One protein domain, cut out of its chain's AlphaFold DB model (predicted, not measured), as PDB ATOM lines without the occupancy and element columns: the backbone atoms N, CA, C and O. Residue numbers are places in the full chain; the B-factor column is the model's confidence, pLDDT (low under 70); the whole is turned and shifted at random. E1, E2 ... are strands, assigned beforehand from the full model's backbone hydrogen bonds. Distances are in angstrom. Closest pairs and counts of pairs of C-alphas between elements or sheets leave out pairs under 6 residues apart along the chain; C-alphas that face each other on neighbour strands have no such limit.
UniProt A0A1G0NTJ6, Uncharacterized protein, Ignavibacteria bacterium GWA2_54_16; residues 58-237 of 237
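This is residues 58 to 237 of the 237 residues of an uncharacterized protein of Ignavibacteria bacterium GWA2_54_16 (UniProt A0A1G0NTJ6). Two twisted sheets, five-stranded E5 E4 E11 E12 E13 and four-stranded E1 E2 E8 E6, face each other as an elongated sandwich. The small pair E3 and E7 lies at one end of the long axis and the hairpin E9 and E10 at the other. The printed part has 180 residues, with no named helix and thirteen named strands, E1 to E13 in order along the chain; the class is all strand, and each sheet is antiparallel. The whole is compact, with a radius of gyration of the C-alphas of 18.2 A, and spans 56 by 36 by 30 A.

The largest sheet runs, strand beside strand, E5 (residues 109 to 114), E4 (95 to 102), E11 (184 to 193), E12 (200 to 210) and E13 (231 to 235). Within hydrogen-bond range are N 112 and O 98, 2.8 A, N 99 and O 189, 2.8 A, N 186 and O 208, 2.8 A, and N 233 and O 207, 2.8 A. E11, E12 and E13 form a meander, each strand the antiparallel neighbour of the one before. The other sheet of the sandwich, two sheets face to face, runs E1 (58 to 68), E2 (71 to 82), E8 (139 to 147) and E6 (119 to 122), with N 62 and O 77 at 2.9 A, N 78 and O 142 at 2.9 A and N 120 and O 141 at 2.8 A. The strands of the one sheet stand at 39 degrees to those of the other. Between the sheets, the closest C-alphas of E1 and E12 are those of Val 59 and Glu 203, 5.4 A apart, and of E5 and E8 those of Phe 112 and Ala 144, 6.1 A. E3 (88 to 91) and E7 (131 to 134) are antiparallel neighbours, with N 134 and O 88 at 2.8 A. The hairpin of E9 (168 to 170) and E10 (179 to 181) has N 180 and O 169 at 2.8 A; E10 runs on into E11 at 72 degrees.

E1 is 31.2 A long from first to last C-alpha and begins at C-alpha 58 (100.252, 121.663, 9.309). E2, 31.7 A, bends by 54 degrees at residue 74, and E12, 27.6 A, by 55 degrees at residue 207. E11 measures 29.7 A, E8 25.6 A and E4 23.9 A. E13 ends at C-alpha 235 (96.189, 108.695, 10.959).

The C-alphas farthest apart are those of Glu 86 and Thr 176, 57.3 A. The printed part has no cut. The links E8 to E9 and E12 to E13 are long, 20 residues each. Residues 226 to 228 and 237 have pLDDT under 70.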
ATOM      1  N   GLN A  58     100.373 123.047   8.878       95.50
ATOM      2  CA  GLN A  58     100.252 121.663   9.309       95.50
ATOM      3  C   GLN A  58      99.122 121.571  10.327       95.50
ATOM      4  O   GLN A  58      99.124 122.286  11.326       95.50
ATOM      5  N   VAL A  59      98.175 120.673  10.088       95.88
ATOM      6  CA  VAL A  59      97.054 120.425  10.999       95.88
ATOM      7  C   VAL A  59      97.220 119.053  11.630       95.88
ATOM      8  O   VAL A  59      97.787 118.159  11.010       95.88
ATOM      9  N   ARG A  60      96.784 118.905  12.881       96.38
ATOM     10  CA  ARG A  60      96.680 117.618  13.573       96.38
ATOM     11  C   ARG A  60      95.417 117.572  14.412       96.38
ATOM     12  O   ARG A  60      95.124 118.513  15.144       96.38
ATOM     13  N   LEU A  61      94.729 116.438  14.376       96.88
ATOM     14  CA  LEU A  61      93.649 116.115  15.310       96.88
ATOM     15  C   LEU A  61      94.174 115.240  16.450       96.88
ATOM     16  O   LEU A  61      94.848 114.234  16.207       96.88
ATOM     17  N   ASN A  62      93.848 115.612  17.685       95.62
ATOM     18  CA  ASN A  62      94.185 114.866  18.895       95.62
ATOM     19  C   ASN A  62      92.924 114.672  19.753       95.62
ATOM     20  O   ASN A  62      92.633 115.507  20.613       95.62
ATOM     21  N   PRO A  63      92.157 113.596  19.515       94.94
ATOM     22  CA  PRO A  63      91.064 113.212  20.396       94.94
ATOM     23  C   PRO A  63      91.608 112.693  21.736       94.94
ATOM     24  O   PRO A  63      92.537 111.884  21.775       94.94
ATOM     25  N   LEU A  64      91.024 113.166  22.832       93.25
ATOM     26  CA  LEU A  64      91.380 112.856  24.211       93.25
ATOM     27  C   LEU A  64      90.103 112.663  25.027       93.25
ATOM     28  O   LEU A  64      89.295 113.579  25.156       93.25
ATOM     29  N   TYR A  65      89.937 111.489  25.625       93.06
ATOM     30  CA  TYR A  65      88.843 111.254  26.560       93.06
ATOM     31  C   TYR A  65      89.287 111.585  27.997       93.06
ATOM     32  O   TYR A  65      90.189 110.940  28.531       93.06
ATOM     33  N   SER A  66      88.650 112.587  28.609       92.00
ATOM     34  CA  SER A  66      88.819 112.984  30.011       92.00
ATOM     35  C   SER A  66      87.726 112.356  30.881       92.00
ATOM     36  O   SER A  66      86.535 112.611  30.678       92.00
ATOM     37  N   LEU A  67      88.135 111.547  31.864       90.94
ATOM     38  CA  LEU A  67      87.261 111.017  32.911       90.94
ATOM     39  C   LEU A  67      87.849 111.323  34.293       90.94
ATOM     40  O   LEU A  67      88.803 110.689  34.749       90.94
ATOM     41  N   THR A  68      87.238 112.280  34.982       91.00
ATOM     42  CA  THR A  68      87.582 112.710  36.339       91.00
ATOM     43  C   THR A  68      86.317 112.811  37.193       91.00
ATOM     44  O   THR A  68      85.204 112.639  36.699       91.00
ATOM     45  N   ALA A  69      86.460 113.111  38.485       90.19
ATOM     46  CA  ALA A  69      85.308 113.304  39.366       90.19
ATOM     47  C   ALA A  69      84.377 114.448  38.914       90.19
ATOM     48  O   ALA A  69      83.194 114.433  39.241       90.19
ATOM     49  N   SER A  70      84.898 115.425  38.166       91.50
ATOM     50  CA  SER A  70      84.154 116.594  37.683       91.50
ATOM     51  C   SER A  70      83.902 116.585  36.176       91.50
ATOM     52  O   SER A  70      83.284 117.514  35.663       91.50
ATOM     53  N   GLU A  71      84.411 115.593  35.444       91.88
ATOM     54  CA  GLU A  71      84.395 115.616  33.986       91.88
ATOM     55  C   GLU A  71      84.243 114.223  33.381       91.88
ATOM     56  O   GLU A  71      84.902 113.271  33.787       91.88
ATOM     57  N   ASN A  72      83.391 114.126  32.368       93.12
ATOM     58  CA  ASN A  72      83.271 112.965  31.501       93.12
ATOM     59  C   ASN A  72      83.093 113.495  30.077       93.12
ATOM     60  O   ASN A  72      81.965 113.687  29.622       93.12
ATOM     61  N   LYS A  73      84.202 113.849  29.421       95.50
ATOM     62  CA  LYS A  73      84.180 114.560  28.137       95.50
ATOM     63  C   LYS A  73      85.167 114.008  27.135       95.50
ATOM     64  O   LYS A  73      86.313 113.725  27.473       95.50
ATOM     65  N   LEU A  74      84.747 113.960  25.880       95.88
ATOM     66  CA  LEU A  74      85.665 113.810  24.762       95.88
ATOM     67  C   LEU A  74      86.097 115.193  24.279       95.88
ATOM     68  O   LEU A  74      85.262 115.963  23.820       95.88
ATOM     69  N   HIS A  75      87.389 115.483  24.362       96.62
ATOM     70  CA  HIS A  75      88.014 116.649  23.745       96.62
ATOM     71  C   HIS A  75      88.591 116.236  22.400       96.62
ATOM     72  O   HIS A  75      89.250 115.203  22.302       96.62
ATOM     73  N   ILE A  76      88.385 117.033  21.363       97.50
ATOM     74  CA  ILE A  76      89.061 116.870  20.080       97.50
ATOM     75  C   ILE A  76      89.843 118.141  19.821       97.50
ATOM     76  O   ILE A  76      89.286 119.172  19.440       97.50
ATOM     77  N   LEU A  77      91.153 118.053  20.040       98.06
ATOM     78  CA  LEU A  77      92.041 119.186  19.855       98.06
ATOM     79  C   LEU A  77      92.453 119.269  18.385       98.06
ATOM     80  O   LEU A  77      93.128 118.368  17.881       98.06
ATOM     81  N   LEU A  78      92.065 120.351  17.711       98.06
ATOM     82  CA  LEU A  78      92.567 120.700  16.384       98.06
ATOM     83  C   LEU A  78      93.776 121.621  16.558       98.06
ATOM     84  O   LEU A  78      93.644 122.779  16.955       98.06
ATOM     85  N   VAL A  79      94.959 121.087  16.279       97.94
ATOM     86  CA  VAL A  79      96.237 121.785  16.399       97.94
ATOM     87  C   VAL A  79      96.661 122.250  15.016       97.94
ATOM     88  O   VAL A  79      96.896 121.423  14.139       97.94
ATOM     89  N   VAL A  80      96.775 123.559  14.822       97.75
ATOM     90  CA  VAL A  80      97.237 124.165  13.570       97.75
ATOM     91  C   VAL A  80      98.582 124.819  13.810       97.75
ATOM     92  O   VAL A  80      98.704 125.666  14.689       97.75
ATOM     93  N   GLN A  81      99.582 124.452  13.022       97.62
ATOM     94  CA  GLN A  81     100.917 125.030  13.057       97.62
ATOM     95  C   GLN A  81     101.196 125.784  11.761       97.62
ATOM     96  O   GLN A  81     100.971 125.250  10.674       97.62
ATOM     97  N   ASN A  82     101.735 126.997  11.874       96.75
ATOM     98  CA  ASN A  82     102.300 127.691  10.725       96.75
ATOM     99  C   ASN A  82     103.616 127.002  10.326       96.75
ATOM    100  O   ASN A  82     104.600 127.063  11.066       96.75
ATOM    101  N   VAL A  83     103.627 126.318   9.181       95.94
ATOM    102  CA  VAL A  83     104.841 125.691   8.621       95.94
ATOM    103  C   VAL A  83     105.488 126.542   7.533       95.94
ATOM    104  O   VAL A  83     106.540 126.171   7.014       95.94
ATOM    105  N   TYR A  84     104.876 127.679   7.210       93.75
ATOM    106  CA  TYR A  84     105.465 128.692   6.357       93.75
ATOM    107  C   TYR A  84     106.570 129.440   7.115       93.75
ATOM    108  O   TYR A  84     106.535 129.575   8.341       93.75
ATOM    109  N   ASP A  85     107.587 129.887   6.387       92.56
ATOM    110  CA  ASP A  85     108.760 130.575   6.930       92.56
ATOM    111  C   ASP A  85     108.546 132.083   7.123       92.56
ATOM    112  O   ASP A  85     109.423 132.762   7.658       92.56
ATOM    113  N   GLU A  86     107.358 132.590   6.791       92.81
ATOM    114  CA  GLU A  86     106.956 133.976   7.024       92.81
ATOM    115  C   GLU A  86     105.861 134.095   8.095       92.81
ATOM    116  O   GLU A  86     105.078 133.174   8.364       92.81
ATOM    117  N   THR A  87     105.789 135.282   8.698       96.00
ATOM    118  CA  THR A  87     104.691 135.668   9.585       96.00
ATOM    119  C   THR A  87     103.457 136.013   8.762       96.00
ATOM    120  O   THR A  87     103.510 136.841   7.853       96.00
ATOM    121  N   LEU A  88     102.325 135.410   9.118       94.88
ATOM    122  CA  LEU A  88     101.022 135.749   8.556       94.88
ATOM    123  C   LEU A  88     100.308 136.708   9.507       94.88
ATOM    124  O   LEU A  88     100.172 136.401  10.687       94.88
ATOM    125  N   GLU A  89      99.836 137.848   9.011       96.56
ATOM    126  CA  GLU A  89      99.089 138.813   9.819       96.56
ATOM    127  C   GLU A  89      97.890 139.355   9.047       96.56
ATOM    128  O   GLU A  89      98.038 139.892   7.948       96.56
ATOM    129  N   ALA A  90      96.699 139.184   9.615       96.44
ATOM    130  CA  ALA A  90      95.454 139.735   9.095       96.44
ATOM    131  C   ALA A  90      94.337 139.634  10.146       96.44
ATOM    132  O   ALA A  90      94.510 139.044  11.214       96.44
ATOM    133  N   GLU A  91      93.172 140.187   9.816       96.56
ATOM    134  CA  GLU A  91      91.926 139.874  10.514       96.56
ATOM    135  C   GLU A  91      91.637 138.368  10.420       96.56
ATOM    136  O   GLU A  91      91.761 137.750   9.356       96.56
ATOM    137  N   ALA A  92      91.311 137.769  11.561       95.25
ATOM    138  CA  ALA A  92      91.140 136.337  11.694       95.25
ATOM    139  C   ALA A  92      89.702 135.927  11.349       95.25
ATOM    140  O   ALA A  92      88.749 136.424  11.944       95.25
ATOM    141  N   SER A  93      89.557 134.971  10.431       94.50
ATOM    142  CA  SER A  93      88.256 134.381  10.069       94.50
ATOM    143  C   SER A  93      87.842 133.313  11.097       94.50
ATOM    144  O   SER A  93      86.704 133.281  11.563       94.50
ATOM    145  N   MET A  94      88.810 132.484  11.519       93.19
ATOM    146  CA  MET A  94      88.721 131.456  12.576       93.19
ATOM    147  C   MET A  94      87.425 130.645  12.581       93.19
ATOM    148  O   MET A  94      86.797 130.443  13.614       93.19
ATOM    149  N   ASN A  95      87.041 130.153  11.416       95.94
ATOM    150  CA  ASN A  95      85.812 129.423  11.163       95.94
ATOM    151  C   ASN A  95      86.150 128.006  10.700       95.94
ATOM    152  O   ASN A  95      86.894 127.791   9.742       95.94
ATOM    153  N   GLY A  96      85.619 127.009  11.397       96.69
ATOM    154  CA  GLY A  96      85.951 125.617  11.130       96.69
ATOM    155  C   GLY A  96      84.904 124.638  11.621       96.69
ATOM    156  O   GLY A  96      83.862 125.021  12.158       96.69
ATOM    157  N   ARG A  97      85.201 123.353  11.452       97.81
ATOM    158  CA  ARG A  97      84.421 122.274  12.055       97.81
ATOM    159  C   ARG A  97      85.309 121.097  12.422       97.81
ATOM    160  O   ARG A  97      86.297 120.826  11.744       97.81
ATOM    161  N   VAL A  98      84.888 120.362  13.438       97.94
ATOM    162  CA  VAL A  98      85.330 118.993  13.712       97.94
ATOM    163  C   VAL A  98      84.115 118.093  13.589       97.94
ATOM    164  O   VAL A  98      83.037 118.441  14.065       97.94
ATOM    165  N   GLN A  99      84.284 116.942  12.955       97.81
ATOM    166  CA  GLN A  99      83.232 115.952  12.811       97.81
ATOM    167  C   GLN A  99      83.723 114.593  13.292       97.81
ATOM    168  O   GLN A  99      84.817 114.154  12.942       97.81
ATOM    169  N   LEU A 100      82.888 113.936  14.091       97.31
ATOM    170  CA  LEU A 100      83.005 112.533  14.452       97.31
ATOM    171  C   LEU A 100      81.959 111.739  13.691       97.31
ATOM    172  O   LEU A 100      80.778 112.069  13.744       97.31
ATOM    173  N   VAL A 101      82.389 110.662  13.050       97.81
ATOM    174  CA  VAL A 101      81.519 109.721  12.345       97.81
ATOM    175  C   VAL A 101      81.785 108.326  12.886       97.81
ATOM    176  O   VAL A 101      82.941 107.916  12.972       97.81
ATOM    177  N   SER A 102      80.747 107.580  13.256       97.00
ATOM    178  CA  SER A 102      80.937 106.177  13.644       97.00
ATOM    179  C   SER A 102      81.420 105.358  12.446       97.00
ATOM    180  O   SER A 102      80.835 105.409  11.365       97.00
ATOM    181  N   ALA A 103      82.482 104.576  12.638       96.19
ATOM    182  CA  ALA A 103      82.991 103.684  11.601       96.19
ATOM    183  C   ALA A 103      82.032 102.511  11.328       96.19
ATOM    184  O   ALA A 103      81.993 101.998  10.211       96.19
ATOM    185  N   ALA A 104      81.262 102.092  12.338       95.19
ATOM    186  CA  ALA A 104      80.303 100.993  12.229       95.19
ATOM    187  C   ALA A 104      78.956 101.428  11.626       95.19
ATOM    188  O   ALA A 104      78.299 100.636  10.955       95.19
ATOM    189  N   ASP A 105      78.544 102.678  11.861       95.81
ATOM    190  CA  ASP A 105      77.293 103.252  11.357       95.81
ATOM    191  C   ASP A 105      77.521 104.713  10.921       95.81
ATOM    192  O   ASP A 105      77.374 105.621  11.742       95.81
ATOM    193  N   PRO A 106      77.850 104.974   9.640       96.00
ATOM    194  CA  PRO A 106      78.135 106.324   9.146       96.00
ATOM    195  C   PRO A 106      76.969 107.319   9.238       96.00
ATOM    196  O   PRO A 106      77.170 108.503   8.976       96.00
ATOM    197  N   SER A 107      75.755 106.865   9.582       95.81
ATOM    198  CA  SER A 107      74.634 107.767   9.873       95.81
ATOM    199  C   SER A 107      74.768 108.459  11.233       95.81
ATOM    200  O   SER A 107      74.182 109.520  11.433       95.81
ATOM    201  N   VAL A 108      75.565 107.894  12.150       97.19
ATOM    202  CA  VAL A 108      75.864 108.492  13.453       97.19
ATOM    203  C   VAL A 108      76.985 109.505  13.293       97.19
ATOM    204  O   VAL A 108      78.151 109.147  13.089       97.19
ATOM    205  N   VAL A 109      76.616 110.776  13.425       98.00
ATOM    206  CA  VAL A 109      77.502 111.918  13.204       98.00
ATOM    207  C   VAL A 109      77.374 112.906  14.353       98.00
ATOM    208  O   VAL A 109      76.267 113.245  14.764       98.00
ATOM    209  N   LYS A 110      78.508 113.396  14.852       97.88
ATOM    210  CA  LYS A 110      78.563 114.519  15.787       97.88
ATOM    211  C   LYS A 110      79.444 115.623  15.226       97.88
ATOM    212  O   LYS A 110      80.620 115.382  14.954       97.88
ATOM    213  N   THR A 111      78.903 116.826  15.091       98.25
ATOM    214  CA  THR A 111      79.610 117.968  14.505       98.25
ATOM    215  C   THR A 111      79.778 119.088  15.522       98.25
ATOM    216  O   THR A 111      78.850 119.465  16.235       98.25
ATOM    217  N   PHE A 112      80.977 119.660  15.554       98.25
ATOM    218  CA  PHE A 112      81.330 120.813  16.370       98.25
ATOM    219  C   PHE A 112      81.750 121.943  15.447       98.25
ATOM    220  O   PHE A 112      82.684 121.784  14.659       98.25
ATOM    221  N   THR A 113      81.087 123.088  15.550       97.88
ATOM    222  CA  THR A 113      81.555 124.313  14.902       97.88
ATOM    223  C   THR A 113      82.732 124.864  15.695       97.88
ATOM    224  O   THR A 113      82.652 124.977  16.917       97.88
ATOM    225  N   LEU A 114      83.815 125.202  15.000       97.75
ATOM    226  CA  LEU A 114      84.964 125.879  15.585       97.75
ATOM    227  C   LEU A 114      84.887 127.375  15.296       97.75
ATOM    228  O   LEU A 114      84.694 127.783  14.149       97.75
ATOM    229  N   GLY A 115      85.065 128.164  16.350       96.44
ATOM    230  CA  GLY A 115      85.140 129.618  16.323       96.44
ATOM    231  C   GLY A 115      86.180 130.159  17.311       96.44
ATOM    232  O   GLY A 115      86.842 129.381  18.008       96.44
ATOM    233  N   PRO A 116      86.263 131.490  17.478       95.19
ATOM    234  CA  PRO A 116      87.091 132.110  18.513       95.19
ATOM    235  C   PRO A 116      86.801 131.606  19.936       95.19
ATOM    236  O   PRO A 116      87.708 131.504  20.754       95.19
ATOM    237  N   GLY A 117      85.550 131.224  20.225       95.62
ATOM    238  CA  GLY A 117      85.153 130.651  21.519       95.62
ATOM    239  C   GLY A 117      85.715 129.253  21.802       95.62
ATOM    240  O   GLY A 117      85.668 128.804  22.941       95.62
ATOM    241  N   ASN A 118      86.259 128.573  20.789       97.44
ATOM    242  CA  ASN A 118      86.892 127.261  20.930       97.44
ATOM    243  C   ASN A 118      88.413 127.355  21.073       97.44
ATOM    244  O   ASN A 118      89.071 126.321  21.167       97.44
ATOM    245  N   ILE A 119      88.999 128.555  21.044       96.81
ATOM    246  CA  ILE A 119      90.448 128.715  21.152       96.81
ATOM    247  C   ILE A 119      90.890 128.330  22.560       96.81
ATOM    248  O   ILE A 119      90.595 129.017  23.536       96.81
ATOM    249  N   LEU A 120      91.675 127.261  22.644       97.00
ATOM    250  CA  LEU A 120      92.392 126.888  23.854       97.00
ATOM    251  C   LEU A 120      93.725 127.639  23.951       97.00
ATOM    252  O   LEU A 120      94.178 127.998  25.036       97.00
ATOM    253  N   THR A 121      94.397 127.869  22.820       97.00
ATOM    254  CA  THR A 121      95.678 128.589  22.770       97.00
ATOM    255  C   THR A 121      95.851 129.270  21.417       97.00
ATOM    256  O   THR A 121      95.784 128.604  20.390       97.00
ATOM    257  N   ALA A 122      96.122 130.578  21.407       96.62
ATOM    258  CA  ALA A 122      96.513 131.336  20.216       96.62
ATOM    259  C   ALA A 122      97.335 132.569  20.628       96.62
ATOM    260  O   ALA A 122      96.776 133.591  21.014       96.62
ATOM    261  N   ARG A 123      98.672 132.476  20.594       94.50
ATOM    262  CA  ARG A 123      99.550 133.507  21.182       94.50
ATOM    263  C   ARG A 123      99.412 134.888  20.531       94.50
ATOM    264  O   ARG A 123      99.455 135.881  21.243       94.50
ATOM    265  N   GLY A 124      99.281 134.947  19.209       94.31
ATOM    266  CA  GLY A 124      99.185 136.207  18.465       94.31
ATOM    267  C   GLY A 124      97.763 136.610  18.086       94.31
ATOM    268  O   GLY A 124      97.596 137.463  17.222       94.31
ATOM    269  N   TYR A 125      96.737 135.987  18.678       97.25
ATOM    270  CA  TYR A 125      95.354 136.407  18.467       97.25
ATOM    271  C   TYR A 125      94.964 137.491  19.469       97.25
ATOM    272  O   TYR A 125      95.106 137.310  20.679       97.25
ATOM    273  N   HIS A 126      94.431 138.602  18.967       96.00
ATOM    274  CA  HIS A 126      93.991 139.739  19.764       96.00
ATOM    275  C   HIS A 126      92.460 139.877  19.712       96.00
ATOM    276  O   HIS A 126      91.946 140.531  18.801       96.00
ATOM    277  N   PRO A 127      91.706 139.360  20.706       92.50
ATOM    278  CA  PRO A 127      90.238 139.319  20.656       92.50
ATOM    279  C   PRO A 127      89.568 140.688  20.494       92.50
ATOM    280  O   PRO A 127      88.513 140.788  19.882       92.50
ATOM    281  N   GLY A 128      90.182 141.755  21.021       94.12
ATOM    282  CA  GLY A 128      89.641 143.113  20.915       94.12
ATOM    283  C   GLY A 128      89.760 143.738  19.521       94.12
ATOM    284  O   GLY A 128      89.007 144.653  19.212       94.12
ATOM    285  N   THR A 129      90.692 143.263  18.689       95.44
ATOM    286  CA  THR A 129      90.897 143.775  17.318       95.44
ATOM    287  C   THR A 129      90.526 142.758  16.243       95.44
ATOM    288  O   THR A 129      90.413 143.127  15.081       95.44
ATOM    289  N   GLY A 130      90.377 141.481  16.608       94.94
ATOM    290  CA  GLY A 130      90.196 140.382  15.660       94.94
ATOM    291  C   GLY A 130      91.461 140.016  14.881       94.94
ATOM    292  O   GLY A 130      91.418 139.096  14.073       94.94
ATOM    293  N   ILE A 131      92.591 140.693  15.114       97.38
ATOM    294  CA  ILE A 131      93.841 140.451  14.385       97.38
ATOM    295  C   ILE A 131      94.521 139.186  14.912       97.38
ATOM    296  O   ILE A 131      94.622 138.972  16.124       97.38
ATOM    297  N   LEU A 132      95.005 138.359  13.986       97.69
ATOM    298  CA  LEU A 132      95.879 137.225  14.251       97.69
ATOM    299  C   LEU A 132      97.240 137.463  13.593       97.69
ATOM    300  O   LEU A 132      97.332 137.486  12.367       97.69
ATOM    301  N   THR A 133      98.288 137.539  14.411       97.94
ATOM    302  CA  THR A 133      99.688 137.427  13.983       97.94
ATOM    303  C   THR A 133     100.161 135.992  14.225       97.94
ATOM    304  O   THR A 133     100.154 135.507  15.358       97.94
ATOM    305  N   PHE A 134     100.562 135.283  13.173       97.31
ATOM    306  CA  PHE A 134     100.907 133.865  13.219       97.31
ATOM    307  C   PHE A 134     102.325 133.647  12.686       97.31
ATOM    308  O   PHE A 134     102.540 133.559  11.476       97.31
ATOM    309  N   ASN A 135     103.315 133.606  13.583       97.75
ATOM    310  CA  ASN A 135     104.726 133.509  13.200       97.75
ATOM    311  C   ASN A 135     105.098 132.087  12.755       97.75
ATOM    312  O   ASN A 135     104.370 131.137  13.059       97.75
ATOM    313  N   PRO A 136     106.246 131.901  12.086       96.81
ATOM    314  CA  PRO A 136     106.741 130.574  11.751       96.81
ATOM    315  C   PRO A 136     106.811 129.668  12.983       96.81
ATOM    316  O   PRO A 136     107.358 130.046  14.020       96.81
ATOM    317  N   ARG A 137     106.287 128.446  12.849       96.12
ATOM    318  CA  ARG A 137     106.196 127.403  13.888       96.12
ATOM    319  C   ARG A 137     105.265 127.701  15.059       96.12
ATOM    320  O   ARG A 137     105.093 126.802  15.892       96.12
ATOM    321  N   ASP A 138     104.645 128.879  15.124       97.50
ATOM    322  CA  ASP A 138     103.591 129.131  16.102       97.50
ATOM    323  C   ASP A 138     102.470 128.106  15.923       97.50
ATOM    324  O   ASP A 138     102.266 127.527  14.851       97.50
ATOM    325  N   THR A 139     101.731 127.872  17.002       97.88
ATOM    326  CA  THR A 139     100.623 126.921  17.027       97.88
ATOM    327  C   THR A 139      99.368 127.574  17.587       97.88
ATOM    328  O   THR A 139      99.431 128.320  18.568       97.88
ATOM    329  N   ILE A 140      98.231 127.258  16.975       98.00
ATOM    330  CA  ILE A 140      96.891 127.545  17.478       98.00
ATOM    331  C   ILE A 140      96.225 126.214  17.820       98.00
ATOM    332  O   ILE A 140      96.327 125.250  17.060       98.00
ATOM    333  N   ILE A 141      95.553 126.152  18.965       98.38
ATOM    334  CA  ILE A 141      94.826 124.967  19.422       98.38
ATOM    335  C   ILE A 141      93.364 125.345  19.612       98.38
ATOM    336  O   ILE A 141      93.058 126.247  20.394       98.38
ATOM    337  N   PHE A 142      92.479 124.624  18.929       98.44
ATOM    338  CA  PHE A 142      91.038 124.667  19.159       98.44
ATOM    339  C   PHE A 142      90.598 123.421  19.928       98.44
ATOM    340  O   PHE A 142      91.064 122.327  19.616       98.44
ATOM    341  N   ASP A 143      89.695 123.578  20.896       98.31
ATOM    342  CA  ASP A 143      89.063 122.480  21.631       98.31
ATOM    343  C   ASP A 143      87.577 122.361  21.258       98.31
ATOM    344  O   ASP A 143      86.757 123.246  21.535       98.31
ATOM    345  N   ALA A 144      87.234 121.247  20.613       97.88
ATOM    346  CA  ALA A 144      85.863 120.784  20.470       97.88
ATOM    347  C   ALA A 144      85.584 119.738  21.552       97.88
ATOM    348  O   ALA A 144      86.115 118.630  21.489       97.88
ATOM    349  N   SER A 145      84.732 120.074  22.522       97.00
ATOM    350  CA  SER A 145      84.405 119.171  23.626       97.00
ATOM    351  C   SER A 145      82.975 118.639  23.536       97.00
ATOM    352  O   SER A 145      82.030 119.363  23.217       97.00
ATOM    353  N   TRP A 146      82.817 117.356  23.845       96.69
ATOM    354  CA  TRP A 146      81.532 116.681  23.953       96.69
ATOM    355  C   TRP A 146      81.335 116.160  25.364       96.69
ATOM    356  O   TRP A 146      82.104 115.323  25.834       96.69
ATOM    357  N   ASP A 147      80.284 116.634  26.025       95.88
ATOM    358  CA  ASP A 147      79.862 116.106  27.315       95.88
ATOM    359  C   ASP A 147      79.218 114.725  27.172       95.88
ATOM    360  O   ASP A 147      78.088 114.575  26.706       95.88
ATOM    361  N   LEU A 148      79.972 113.713  27.592       94.88
ATOM    362  CA  LEU A 148      79.585 112.312  27.572       94.88
ATOM    363  C   LEU A 148      78.848 111.891  28.851       94.88
ATOM    364  O   LEU A 148      78.402 110.744  28.945       94.88
ATOM    365  N   SER A 149      78.692 112.784  29.836       92.31
ATOM    366  CA  SER A 149      77.850 112.530  31.013       92.31
ATOM    367  C   SER A 149      76.357 112.674  30.714       92.31
ATOM    368  O   SER A 149      75.533 112.093  31.422       92.31
ATOM    369  N   GLN A 150      76.002 113.398  29.648       92.31
ATOM    370  CA  GLN A 150      74.616 113.712  29.313       92.31
ATOM    371  C   GLN A 150      73.802 112.464  28.976       92.31
ATOM    372  O   GLN A 150      74.274 111.546  28.301       92.31
ATOM    373  N   ARG A 151      72.556 112.439  29.449       91.19
ATOM    374  CA  ARG A 151      71.577 111.393  29.150       91.19
ATOM    375  C   ARG A 151      70.265 112.079  28.759       91.19
ATOM    376  O   ARG A 151      69.722 112.806  29.591       91.19
ATOM    377  N   PRO A 152      69.763 111.885  27.528       93.62
ATOM    378  CA  PRO A 152      70.321 111.043  26.460       93.62
ATOM    379  C   PRO A 152      71.643 111.591  25.883       93.62
ATOM    380  O   PRO A 152      71.887 112.797  25.932       93.62
ATOM    381  N   LEU A 153      72.500 110.717  25.338       95.88
ATOM    382  CA  LEU A 153      73.725 111.138  24.641       95.88
ATOM    383  C   LEU A 153      73.428 111.227  23.146       95.88
ATOM    384  O   LEU A 153      73.388 110.206  22.466       95.88
ATOM    385  N   LEU A 154      73.199 112.440  22.648       96.69
ATOM    386  CA  LEU A 154      72.649 112.650  21.308       96.69
ATOM    387  C   LEU A 154      73.715 112.948  20.246       96.69
ATOM    388  O   LEU A 154      74.620 113.769  20.461       96.69
ATOM    389  N   ASP A 155      73.542 112.334  19.078       96.94
ATOM    390  CA  ASP A 155      74.194 112.734  17.828       96.94
ATOM    391  C   ASP A 155      73.511 113.962  17.184       96.94
ATOM    392  O   ASP A 155      72.614 114.571  17.775       96.94
ATOM    393  N   ASP A 156      73.955 114.367  15.993       97.88
ATOM    394  CA  ASP A 156      73.411 115.529  15.274       97.88
ATOM    395  C   ASP A 156      71.962 115.319  14.798       97.88
ATOM    396  O   ASP A 156      71.228 116.288  14.605       97.88
ATOM    397  N   ALA A 157      71.529 114.065  14.627       97.19
ATOM    398  CA  ALA A 157      70.168 113.704  14.235       97.19
ATOM    399  C   ALA A 157      69.221 113.539  15.442       97.19
ATOM    400  O   ALA A 157      68.028 113.290  15.260       97.19
ATOM    401  N   GLY A 158      69.732 113.667  16.671       96.12
ATOM    402  CA  GLY A 158      68.963 113.457  17.896       96.12
ATOM    403  C   GLY A 158      68.769 111.981  18.267       96.12
ATOM    404  O   GLY A 158      67.888 111.670  19.069       96.12
ATOM    405  N   LYS A 159      69.571 111.062  17.715       95.50
ATOM    406  CA  LYS A 159      69.588 109.646  18.107       95.50
ATOM    407  C   LYS A 159      70.358 109.490  19.417       95.50
ATOM    408  O   LYS A 159      71.500 109.934  19.527       95.50
ATOM    409  N   ASP A 160      69.750 108.827  20.403       96.12
ATOM    410  CA  ASP A 160      70.440 108.479  21.649       96.12
ATOM    411  C   ASP A 160      71.405 107.315  21.425       96.12
ATOM    412  O   ASP A 160      71.017 106.173  21.157       96.12
ATOM    413  N   LEU A 161      72.689 107.614  21.564       95.75
ATOM    414  CA  LEU A 161      73.762 106.665  21.342       95.75
ATOM    415  C   LEU A 161      73.868 105.630  22.459       95.75
ATOM    416  O   LEU A 161      74.379 104.543  22.202       95.75
ATOM    417  N   THR A 162      73.357 105.907  23.661       93.94
ATOM    418  CA  THR A 162      73.426 104.960  24.790       93.94
ATOM    419  C   THR A 162      72.463 103.779  24.665       93.94
ATOM    420  O   THR A 162      72.646 102.758  25.328       93.94
ATOM    421  N   VAL A 163      71.459 103.876  23.791       91.25
ATOM    422  CA  VAL A 163      70.496 102.793  23.533       91.25
ATOM    423  C   VAL A 163      71.006 101.823  22.460       91.25
ATOM    424  O   VAL A 163      70.596 100.667  22.438       91.25
ATOM    425  N   GLY A 164      71.914 102.271  21.589       87.56
ATOM    426  CA  GLY A 164      72.427 101.481  20.468       87.56
ATOM    427  C   GLY A 164      73.947 101.350  20.479       87.56
ATOM    428  O   GLY A 164      74.494 100.387  21.004       87.56
ATOM    429  N   LEU A 165      74.628 102.316  19.857       93.19
ATOM    430  CA  LEU A 165      76.058 102.236  19.534       93.19
ATOM    431  C   LEU A 165      76.963 102.155  20.778       93.19
ATOM    432  O   LEU A 165      77.922 101.388  20.810       93.19
ATOM    433  N   LEU A 166      76.653 102.950  21.801       94.31
ATOM    434  CA  LEU A 166      77.407 103.082  23.048       94.31
ATOM    435  C   LEU A 166      76.616 102.501  24.224       94.31
ATOM    436  O   LEU A 166      76.536 103.112  25.292       94.31
ATOM    437  N   HIS A 167      76.010 101.328  24.017       93.31
ATOM    438  CA  HIS A 167      75.307 100.611  25.076       93.31
ATOM    439  C   HIS A 167      76.222 100.376  26.281       93.31
ATOM    440  O   HIS A 167      77.375  99.988  26.113       93.31
ATOM    441  N   LEU A 168      75.718 100.646  27.487       93.19
ATOM    442  CA  LEU A 168      76.488 100.584  28.728       93.19
ATOM    443  C   LEU A 168      76.196  99.294  29.493       93.19
ATOM    444  O   LEU A 168      75.163  99.184  30.160       93.19
ATOM    445  N   ASP A 169      77.167  98.387  29.485       93.06
ATOM    446  CA  ASP A 169      77.138  97.129  30.226       93.06
ATOM    447  C   ASP A 169      77.930  97.220  31.532       93.06
ATOM    448  O   ASP A 169      78.665  98.178  31.782       93.06
ATOM    449  N   THR A 170      77.780  96.217  32.393       93.44
ATOM    450  CA  THR A 170      78.582  96.085  33.615       93.44
ATOM    451  C   THR A 170      80.070  96.054  33.274       93.44
ATOM    452  O   THR A 170      80.506  95.237  32.463       93.44
ATOM    453  N   ASP A 171      80.865  96.916  33.909       91.81
ATOM    454  CA  ASP A 171      82.312  96.873  33.735       91.81
ATOM    455  C   ASP A 171      82.892  95.639  34.451       91.81
ATOM    456  O   ASP A 171      82.781  95.555  35.678       91.81
ATOM    457  N   PRO A 172      83.541  94.693  33.745       88.81
ATOM    458  CA  PRO A 172      84.129  93.515  34.380       88.81
ATOM    459  C   PRO A 172      85.229  93.855  35.398       88.81
ATOM    460  O   PRO A 172      85.467  93.072  36.313       88.81
ATOM    461  N   GLU A 173      85.884  95.014  35.277       88.69
ATOM    462  CA  GLU A 173      86.916  95.474  36.218       88.69
ATOM    463  C   GLU A 173      86.328  96.235  37.420       88.69
ATOM    464  O   GLU A 173      87.028  96.479  38.402       88.69
ATOM    465  N   CYS A 174      85.053  96.633  37.355       90.25
ATOM    466  CA  CYS A 174      84.354  97.379  38.404       90.25
ATOM    467  C   CYS A 174      82.842  97.059  38.417       90.25
ATOM    468  O   CYS A 174      82.016  97.949  38.177       90.25
ATOM    469  N   PRO A 175      82.436  95.808  38.717       88.69
ATOM    470  CA  PRO A 175      81.065  95.361  38.459       88.69
ATOM    471  C   PRO A 175      79.985  96.082  39.275       88.69
ATOM    472  O   PRO A 175      78.817  96.092  38.899       88.69
ATOM    473  N   THR A 176      80.361  96.668  40.412       86.94
ATOM    474  CA  THR A 176      79.434  97.268  41.381       86.94
ATOM    475  C   THR A 176      79.337  98.788  41.293       86.94
ATOM    476  O   THR A 176      78.435  99.362  41.896       86.94
ATOM    477  N   GLY A 177      80.245  99.454  40.572       88.44
ATOM    478  CA  GLY A 177      80.368 100.916  40.612       88.44
ATOM    479  C   GLY A 177      80.366 101.612  39.254       88.44
ATOM    480  O   GLY A 177      80.157 102.826  39.202       88.44
ATOM    481  N   ARG A 178      80.604 100.876  38.162       91.62
ATOM    482  CA  ARG A 178      80.847 101.456  36.839       91.62
ATOM    483  C   ARG A 178      80.237 100.605  35.737       91.62
ATOM    484  O   ARG A 178      80.290  99.378  35.770       91.62
ATOM    485  N   LYS A 179      79.696 101.281  34.730       93.00
ATOM    486  CA  LYS A 179      79.327 100.673  33.456       93.00
ATOM    487  C   LYS A 179      80.258 101.159  32.357       93.00
ATOM    488  O   LYS A 179      80.747 102.291  32.405       93.00
ATOM    489  N   ARG A 180      80.485 100.302  31.370       92.56
ATOM    490  CA  ARG A 180      81.395 100.529  30.251       92.56
ATOM    491  C   ARG A 180      80.743 100.029  28.970       92.56
ATOM    492  O   ARG A 180      80.140  98.959  28.971       92.56
ATOM    493  N   SER A 181      80.864 100.791  27.892       93.69
ATOM    494  CA  SER A 181      80.425 100.321  26.582       93.69
ATOM    495  C   SER A 181      81.432  99.373  25.956       93.69
ATOM    496  O   SER A 181      82.621  99.381  26.291       93.69
ATOM    497  N   VAL A 182      80.975  98.608  24.969       92.19
ATOM    498  CA  VAL A 182      81.896  97.989  24.014       92.19
ATOM    499  C   VAL A 182      82.716  99.077  23.292       92.19
ATOM    500  O   VAL A 182      82.222 100.202  23.133       92.19
ATOM    501  N   PRO A 183      83.963  98.785  22.876       93.44
ATOM    502  CA  PRO A 183      84.765  99.737  22.119       93.44
ATOM    503  C   PRO A 183      84.120 100.064  20.770       93.44
ATOM    504  O   PRO A 183      83.694  99.161  20.054       93.44
ATOM    505  N   GLN A 184      84.096 101.346  20.420       95.19
ATOM    506  CA  GLN A 184      83.590 101.848  19.146       95.19
ATOM    507  C   GLN A 184      84.649 102.699  18.458       95.19
ATOM    508  O   GLN A 184      85.312 103.511  19.103       95.19
ATOM    509  N   ASP A 185      84.787 102.521  17.148       95.94
ATOM    510  CA  ASP A 185      85.720 103.293  16.335       95.94
ATOM    511  C   ASP A 185      84.990 104.480  15.701       95.94
ATOM    512  O   ASP A 185      83.929 104.332  15.091       95.94
ATOM    513  N   PHE A 186      85.584 105.660  15.829       96.50
ATOM    514  CA  PHE A 186      85.116 106.904  15.241       96.50
ATOM    515  C   PHE A 186      86.164 107.441  14.274       96.50
ATOM    516  O   PHE A 186      87.353 107.500  14.580       96.50
ATOM    517  N   ILE A 187      85.707 107.860  13.103       97.44
ATOM    518  CA  ILE A 187      86.488 108.623  12.142       97.44
ATOM    519  C   ILE A 187      86.319 110.095  12.508       97.44
ATOM    520  O   ILE A 187      85.206 110.619  12.507       97.44
ATOM    521  N   VAL A 188      87.428 110.743  12.840       97.44
ATOM    522  CA  VAL A 188      87.508 112.164  13.163       97.44
ATOM    523  C   VAL A 188      88.112 112.892  11.972       97.44
ATOM    524  O   VAL A 188      89.216 112.565  11.535       97.44
ATOM    525  N   GLU A 189      87.412 113.899  11.477       96.88
ATOM    526  CA  GLU A 189      87.912 114.830  10.466       96.88
ATOM    527  C   GLU A 189      87.693 116.267  10.934       96.88
ATOM    528  O   GLU A 189      86.834 116.547  11.776       96.88
ATOM    529  N   GLY A 190      88.488 117.198  10.421       96.81
ATOM    530  CA  GLY A 190      88.394 118.573  10.874       96.81
ATOM    531  C   GLY A 190      89.137 119.546   9.988       96.81
ATOM    532  O   GLY A 190      90.140 119.219   9.354       96.81
ATOM    533  N   PHE A 191      88.629 120.767   9.961       97.06
ATOM    534  CA  PHE A 191      89.290 121.873   9.300       97.06
ATOM    535  C   PHE A 191      89.047 123.175  10.049       97.06
ATOM    536  O   PHE A 191      88.056 123.325  10.768       97.06
ATOM    537  N   VAL A 192      89.920 124.145   9.810       97.25
ATOM    538  CA  VAL A 192      89.694 125.534  10.201       97.25
ATOM    539  C   VAL A 192      90.288 126.474   9.167       97.25
ATOM    540  O   VAL A 192      91.389 126.260   8.666       97.25
ATOM    541  N   GLN A 193      89.560 127.528   8.838       96.69
ATOM    542  CA  GLN A 193      90.064 128.630   8.046       96.69
ATOM    543  C   GLN A 193      90.525 129.737   8.998       96.69
ATOM    544  O   GLN A 193      89.743 130.279   9.772       96.69
ATOM    545  N   LEU A 194      91.825 130.038   8.986       96.25
ATOM    546  CA  LEU A 194      92.401 131.070   9.854       96.25
ATOM    547  C   LEU A 194      92.281 132.463   9.231       96.25
ATOM    548  O   LEU A 194      91.965 133.419   9.933       96.25
ATOM    549  N   PHE A 195      92.467 132.553   7.912       95.25
ATOM    550  CA  PHE A 195      92.377 133.788   7.140       95.25
ATOM    551  C   PHE A 195      91.508 133.579   5.897       95.25
ATOM    552  O   PHE A 195      91.492 132.499   5.299       95.25
ATOM    553  N   ASP A 196      90.852 134.633   5.420       91.25
ATOM    554  CA  ASP A 196      89.980 134.545   4.238       91.25
ATOM    555  C   ASP A 196      90.724 134.105   2.966       91.25
ATOM    556  O   ASP A 196      90.147 133.480   2.078       91.25
ATOM    557  N   ARG A 197      92.028 134.399   2.878       88.50
ATOM    558  CA  ARG A 197      92.850 134.156   1.679       88.50
ATOM    559  C   ARG A 197      93.736 132.911   1.748       88.50
ATOM    560  O   ARG A 197      94.333 132.560   0.737       88.50
ATOM    561  N   SER A 198      93.840 132.253   2.904       86.94
ATOM    562  CA  SER A 198      94.763 131.127   3.117       86.94
ATOM    563  C   SER A 198      94.205 129.769   2.675       86.94
ATOM    564  O   SER A 198      94.932 128.780   2.672       86.94
ATOM    565  N   GLY A 199      92.913 129.702   2.341       89.19
ATOM    566  CA  GLY A 199      92.180 128.436   2.286       89.19
ATOM    567  C   GLY A 199      92.036 127.790   3.676       89.19
ATOM    568  O   GLY A 199      92.600 128.289   4.660       89.19
ATOM    569  N   PRO A 200      91.252 126.704   3.783       93.12
ATOM    570  CA  PRO A 200      91.115 125.963   5.028       93.12
ATOM    571  C   PRO A 200      92.373 125.132   5.307       93.12
ATOM    572  O   PRO A 200      92.897 124.450   4.428       93.12
ATOM    573  N   ALA A 201      92.820 125.150   6.556       93.06
ATOM    574  CA  ALA A 201      93.761 124.184   7.090       93.06
ATOM    575  C   ALA A 201      92.975 122.898   7.394       93.06
ATOM    576  O   ALA A 201      92.082 122.911   8.243       93.06
ATOM    577  N   VAL A 202      93.270 121.806   6.684       92.88
ATOM    578  CA  VAL A 202      92.504 120.550   6.746       92.88
ATOM    579  C   VAL A 202      93.380 119.428   7.297       92.88
ATOM    580  O   VAL A 202      94.519 119.270   6.870       92.88
ATOM    581  N   GLU A 203      92.832 118.630   8.210       91.12
ATOM    582  CA  GLU A 203      93.343 117.300   8.548       91.12
ATOM    583  C   GLU A 203      92.415 116.258   7.926       91.12
ATOM    584  O   GLU A 203      91.192 116.400   7.985       91.12
ATOM    585  N   SER A 204      92.997 115.228   7.312       83.44
ATOM    586  CA  SER A 204      92.254 114.302   6.461       83.44
ATOM    587  C   SER A 204      91.342 113.399   7.290       83.44
ATOM    588  O   SER A 204      90.131 113.605   7.274       83.44
ATOM    589  N   LYS A 205      91.889 112.412   8.012       93.94
ATOM    590  CA  LYS A 205      91.139 111.494   8.886       93.94
ATOM    591  C   LYS A 205      92.021 110.928   9.998       93.94
ATOM    592  O   LYS A 205      93.154 110.498   9.778       93.94
ATOM    593  N   VAL A 206      91.456 110.837  11.196       95.56
ATOM    594  CA  VAL A 206      92.035 110.120  12.337       95.56
ATOM    595  C   VAL A 206      91.022 109.103  12.837       95.56
ATOM    596  O   VAL A 206      89.874 109.456  13.081       95.56
ATOM    597  N   VAL A 207      91.428 107.844  13.006       95.56
ATOM    598  CA  VAL A 207      90.561 106.826  13.614       95.56
ATOM    599  C   VAL A 207      90.838 106.775  15.108       95.56
ATOM    600  O   VAL A 207      91.964 106.507  15.537       95.56
ATOM    601  N   PHE A 208      89.806 107.028  15.899       94.25
ATOM    602  CA  PHE A 208      89.840 107.043  17.352       94.25
ATOM    603  C   PHE A 208      88.893 105.987  17.906       94.25
ATOM    604  O   PHE A 208      87.704 105.998  17.603       94.25
ATOM    605  N   ARG A 209      89.417 105.090  18.738       94.62
ATOM    606  CA  ARG A 209      88.596 104.157  19.506       94.62
ATOM    607  C   ARG A 209      88.133 104.834  20.790       94.62
ATOM    608  O   ARG A 209      88.914 105.555  21.405       94.62
ATOM    609  N   LEU A 210      86.889 104.584  21.188       93.25
ATOM    610  CA  LEU A 210      86.275 105.076  22.420       93.25
ATOM    611  C   LEU A 210      85.500 103.946  23.106       93.25
ATOM    612  O   LEU A 210      84.722 103.253  22.453       93.25
ATOM    613  N   CYS A 211      85.630 103.814  24.428       93.12
ATOM    614  CA  CYS A 211      84.549 103.242  25.240       93.12
ATOM    615  C   CYS A 211      83.913 104.340  26.077       93.12
ATOM    616  O   CYS A 211      84.613 105.049  26.800       93.12
ATOM    617  N   LEU A 212      82.589 104.424  26.060       93.88
ATOM    618  CA  LEU A 212      81.861 105.278  26.980       93.88
ATOM    619  C   LEU A 212      81.882 104.661  28.380       93.88
ATOM    620  O   LEU A 212      81.588 103.477  28.555       93.88
ATOM    621  N   ILE A 213      82.193 105.472  29.386       92.94
ATOM    622  CA  ILE A 213      82.133 105.083  30.795       92.94
ATOM    623  C   ILE A 213      81.003 105.872  31.456       92.94
ATOM    624  O   ILE A 213      80.866 107.077  31.237       92.94
ATOM    625  N   SER A 214      80.165 105.199  32.252       91.00
ATOM    626  CA  SER A 214      78.966 105.818  32.835       91.00
ATOM    627  C   SER A 214      79.287 106.979  33.770       91.00
ATOM    628  O   SER A 214      78.674 108.039  33.669       91.00
ATOM    629  N   ASN A 215      80.235 106.772  34.678       87.94
ATOM    630  CA  ASN A 215      80.605 107.715  35.721       87.94
ATOM    631  C   ASN A 215      82.021 107.422  36.213       87.94
ATOM    632  O   ASN A 215      82.504 106.287  36.156       87.94
ATOM    633  N   TRP A 216      82.666 108.457  36.743       90.44
ATOM    634  CA  TRP A 216      83.882 108.281  37.517       90.44
ATOM    635  C   TRP A 216      83.562 107.548  38.825       90.44
ATOM    636  O   TRP A 216      82.497 107.732  39.422       90.44
ATOM    637  N   VAL A 217      84.486 106.697  39.257       91.06
ATOM    638  CA  VAL A 217      84.425 105.962  40.523       91.06
ATOM    639  C   VAL A 217      85.757 106.154  41.224       91.06
ATOM    640  O   VAL A 217      86.798 106.174  40.565       91.06
ATOM    641  N   ASN A 218      85.725 106.287  42.550       89.81
ATOM    642  CA  ASN A 218      86.939 106.443  43.339       89.81
ATOM    643  C   ASN A 218      87.911 105.273  43.076       89.81
ATOM    644  O   ASN A 218      87.491 104.117  43.210       89.81
ATOM    645  N   PRO A 219      89.193 105.546  42.755       89.25
ATOM    646  CA  PRO A 219      90.211 104.520  42.545       89.25
ATOM    647  C   PRO A 219      90.386 103.527  43.703       89.25
ATOM    648  O   PRO A 219      90.896 102.431  43.494       89.25
ATOM    649  N   SER A 220      89.971 103.888  44.924       91.44
ATOM    650  CA  SER A 220      89.975 102.973  46.072       91.44
ATOM    651  C   SER A 220      88.918 101.869  45.981       91.44
ATOM    652  O   SER A 220      89.103 100.807  46.569       91.44
ATOM    653  N   ALA A 221      87.816 102.113  45.267       90.56
ATOM    654  CA  ALA A 221      86.726 101.158  45.086       90.56
ATOM    655  C   ALA A 221      86.868 100.365  43.783       90.56
ATOM    656  O   ALA A 221      86.475  99.202  43.727       90.56
ATOM    657  N   CYS A 222      87.427 100.988  42.744       88.56
ATOM    658  CA  CYS A 222      87.610 100.370  41.439       88.56
ATOM    659  C   CYS A 222      88.924 100.804  40.792       88.56
ATOM    660  O   CYS A 222      89.257 101.984  40.872       88.56
ATOM    661  N   PRO A 223      89.633  99.915  40.075       86.31
ATOM    662  CA  PRO A 223      90.845 100.282  39.358       86.31
ATOM    663  C   PRO A 223      90.627 101.477  38.426       86.31
ATOM    664  O   PRO A 223      89.578 101.610  37.776       86.31
ATOM    665  N   TYR A 224      91.637 102.342  38.348       81.19
ATOM    666  CA  TYR A 224      91.649 103.428  37.379       81.19
ATOM    667  C   TYR A 224      91.637 102.839  35.964       81.19
ATOM    668  O   TYR A 224      92.443 101.964  35.657       81.19
ATOM    669  N   ILE A 225      90.743 103.319  35.093       72.25
ATOM    670  CA  ILE A 225      90.765 102.903  33.687       72.25
ATOM    671  C   ILE A 225      91.918 103.635  33.015       72.25
ATOM    672  O   ILE A 225      91.794 104.786  32.600       72.25
ATOM    673  N   THR A 226      93.046 102.952  32.870       59.69
ATOM    674  CA  THR A 226      94.129 103.386  31.989       59.69
ATOM    675  C   THR A 226      93.752 103.092  30.541       59.69
ATOM    676  O   THR A 226      94.274 102.158  29.949       59.69
ATOM    677  N   ALA A 227      92.790 103.845  30.001       53.97
ATOM    678  CA  ALA A 227      92.509 104.018  28.571       53.97
ATOM    679  C   ALA A 227      92.753 102.806  27.625       53.97
ATOM    680  O   ALA A 227      93.289 103.023  26.539       53.97
ATOM    681  N   PRO A 228      92.351 101.548  27.920       53.97
ATOM    682  CA  PRO A 228      92.674 100.439  27.017       53.97
ATOM    683  C   PRO A 228      91.892 100.519  25.694       53.97
ATOM    684  O   PRO A 228      92.218  99.826  24.735       53.97
ATOM    685  N   CYS A 229      90.878 101.383  25.619       71.75
ATOM    686  CA  CYS A 229      90.102 101.622  24.410       71.75
ATOM    687  C   CYS A 229      90.038 103.083  23.968       71.75
ATOM    688  O   CYS A 229      89.356 103.337  22.993       71.75
ATOM    689  N   ASN A 230      90.737 104.021  24.613       76.19
ATOM    690  CA  ASN A 230      90.712 105.433  24.204       76.19
ATOM    691  C   ASN A 230      92.020 105.776  23.516       76.19
ATOM    692  O   ASN A 230      92.916 106.377  24.108       76.19
ATOM    693  N   VAL A 231      92.161 105.289  22.288       84.25
ATOM    694  CA  VAL A 231      93.431 105.309  21.567       84.25
ATOM    695  C   VAL A 231      93.218 105.741  20.127       84.25
ATOM    696  O   VAL A 231      92.236 105.381  19.479       84.25
ATOM    697  N   VAL A 232      94.173 106.510  19.615       81.69
ATOM    698  CA  VAL A 232      94.268 106.775  18.182       81.69
ATOM    699  C   VAL A 232      94.820 105.517  17.519       81.69
ATOM    700  O   VAL A 232      95.940 105.107  17.813       81.69
ATOM    701  N   LEU A 233      94.024 104.900  16.649       84.00
ATOM    702  CA  LEU A 233      94.390 103.666  15.953       84.00
ATOM    703  C   LEU A 233      95.200 103.946  14.690       84.00
ATOM    704  O   LEU A 233      96.127 103.208  14.366       84.00
ATOM    705  N   SER A 234      94.846 105.004  13.965       86.44
ATOM    706  CA  SER A 234      95.521 105.381  12.729       86.44
ATOM    707  C   SER A 234      95.324 106.858  12.402       86.44
ATOM    708  O   SER A 234      94.368 107.502  12.840       86.44
ATOM    709  N   ARG A 235      96.260 107.387  11.614       85.88
ATOM    710  CA  ARG A 235      96.189 108.695  10.959       85.88
ATOM    711  C   ARG A 235      96.385 108.435   9.470       85.88
ATOM    712  O   ARG A 235      97.321 107.716   9.118       85.88
ATOM    713  N   SER A 236      95.503 108.937   8.612       72.75
ATOM    714  CA  SER A 236      95.789 108.921   7.177       72.75
ATOM    715  C   SER A 236      96.853 109.977   6.890       72.75
ATOM    716  O   SER A 236      96.646 111.148   7.199       72.75
ATOM    717  N   ASN A 237      98.001 109.538   6.367       51.34
ATOM    718  CA  ASN A 237      99.041 110.424   5.835       51.34
ATOM    719  C   ASN A 237      98.611 111.020   4.494       51.34
ATOM    720  O   ASN A 237      97.965 110.280   3.715       51.34
TER     721      ASN A 237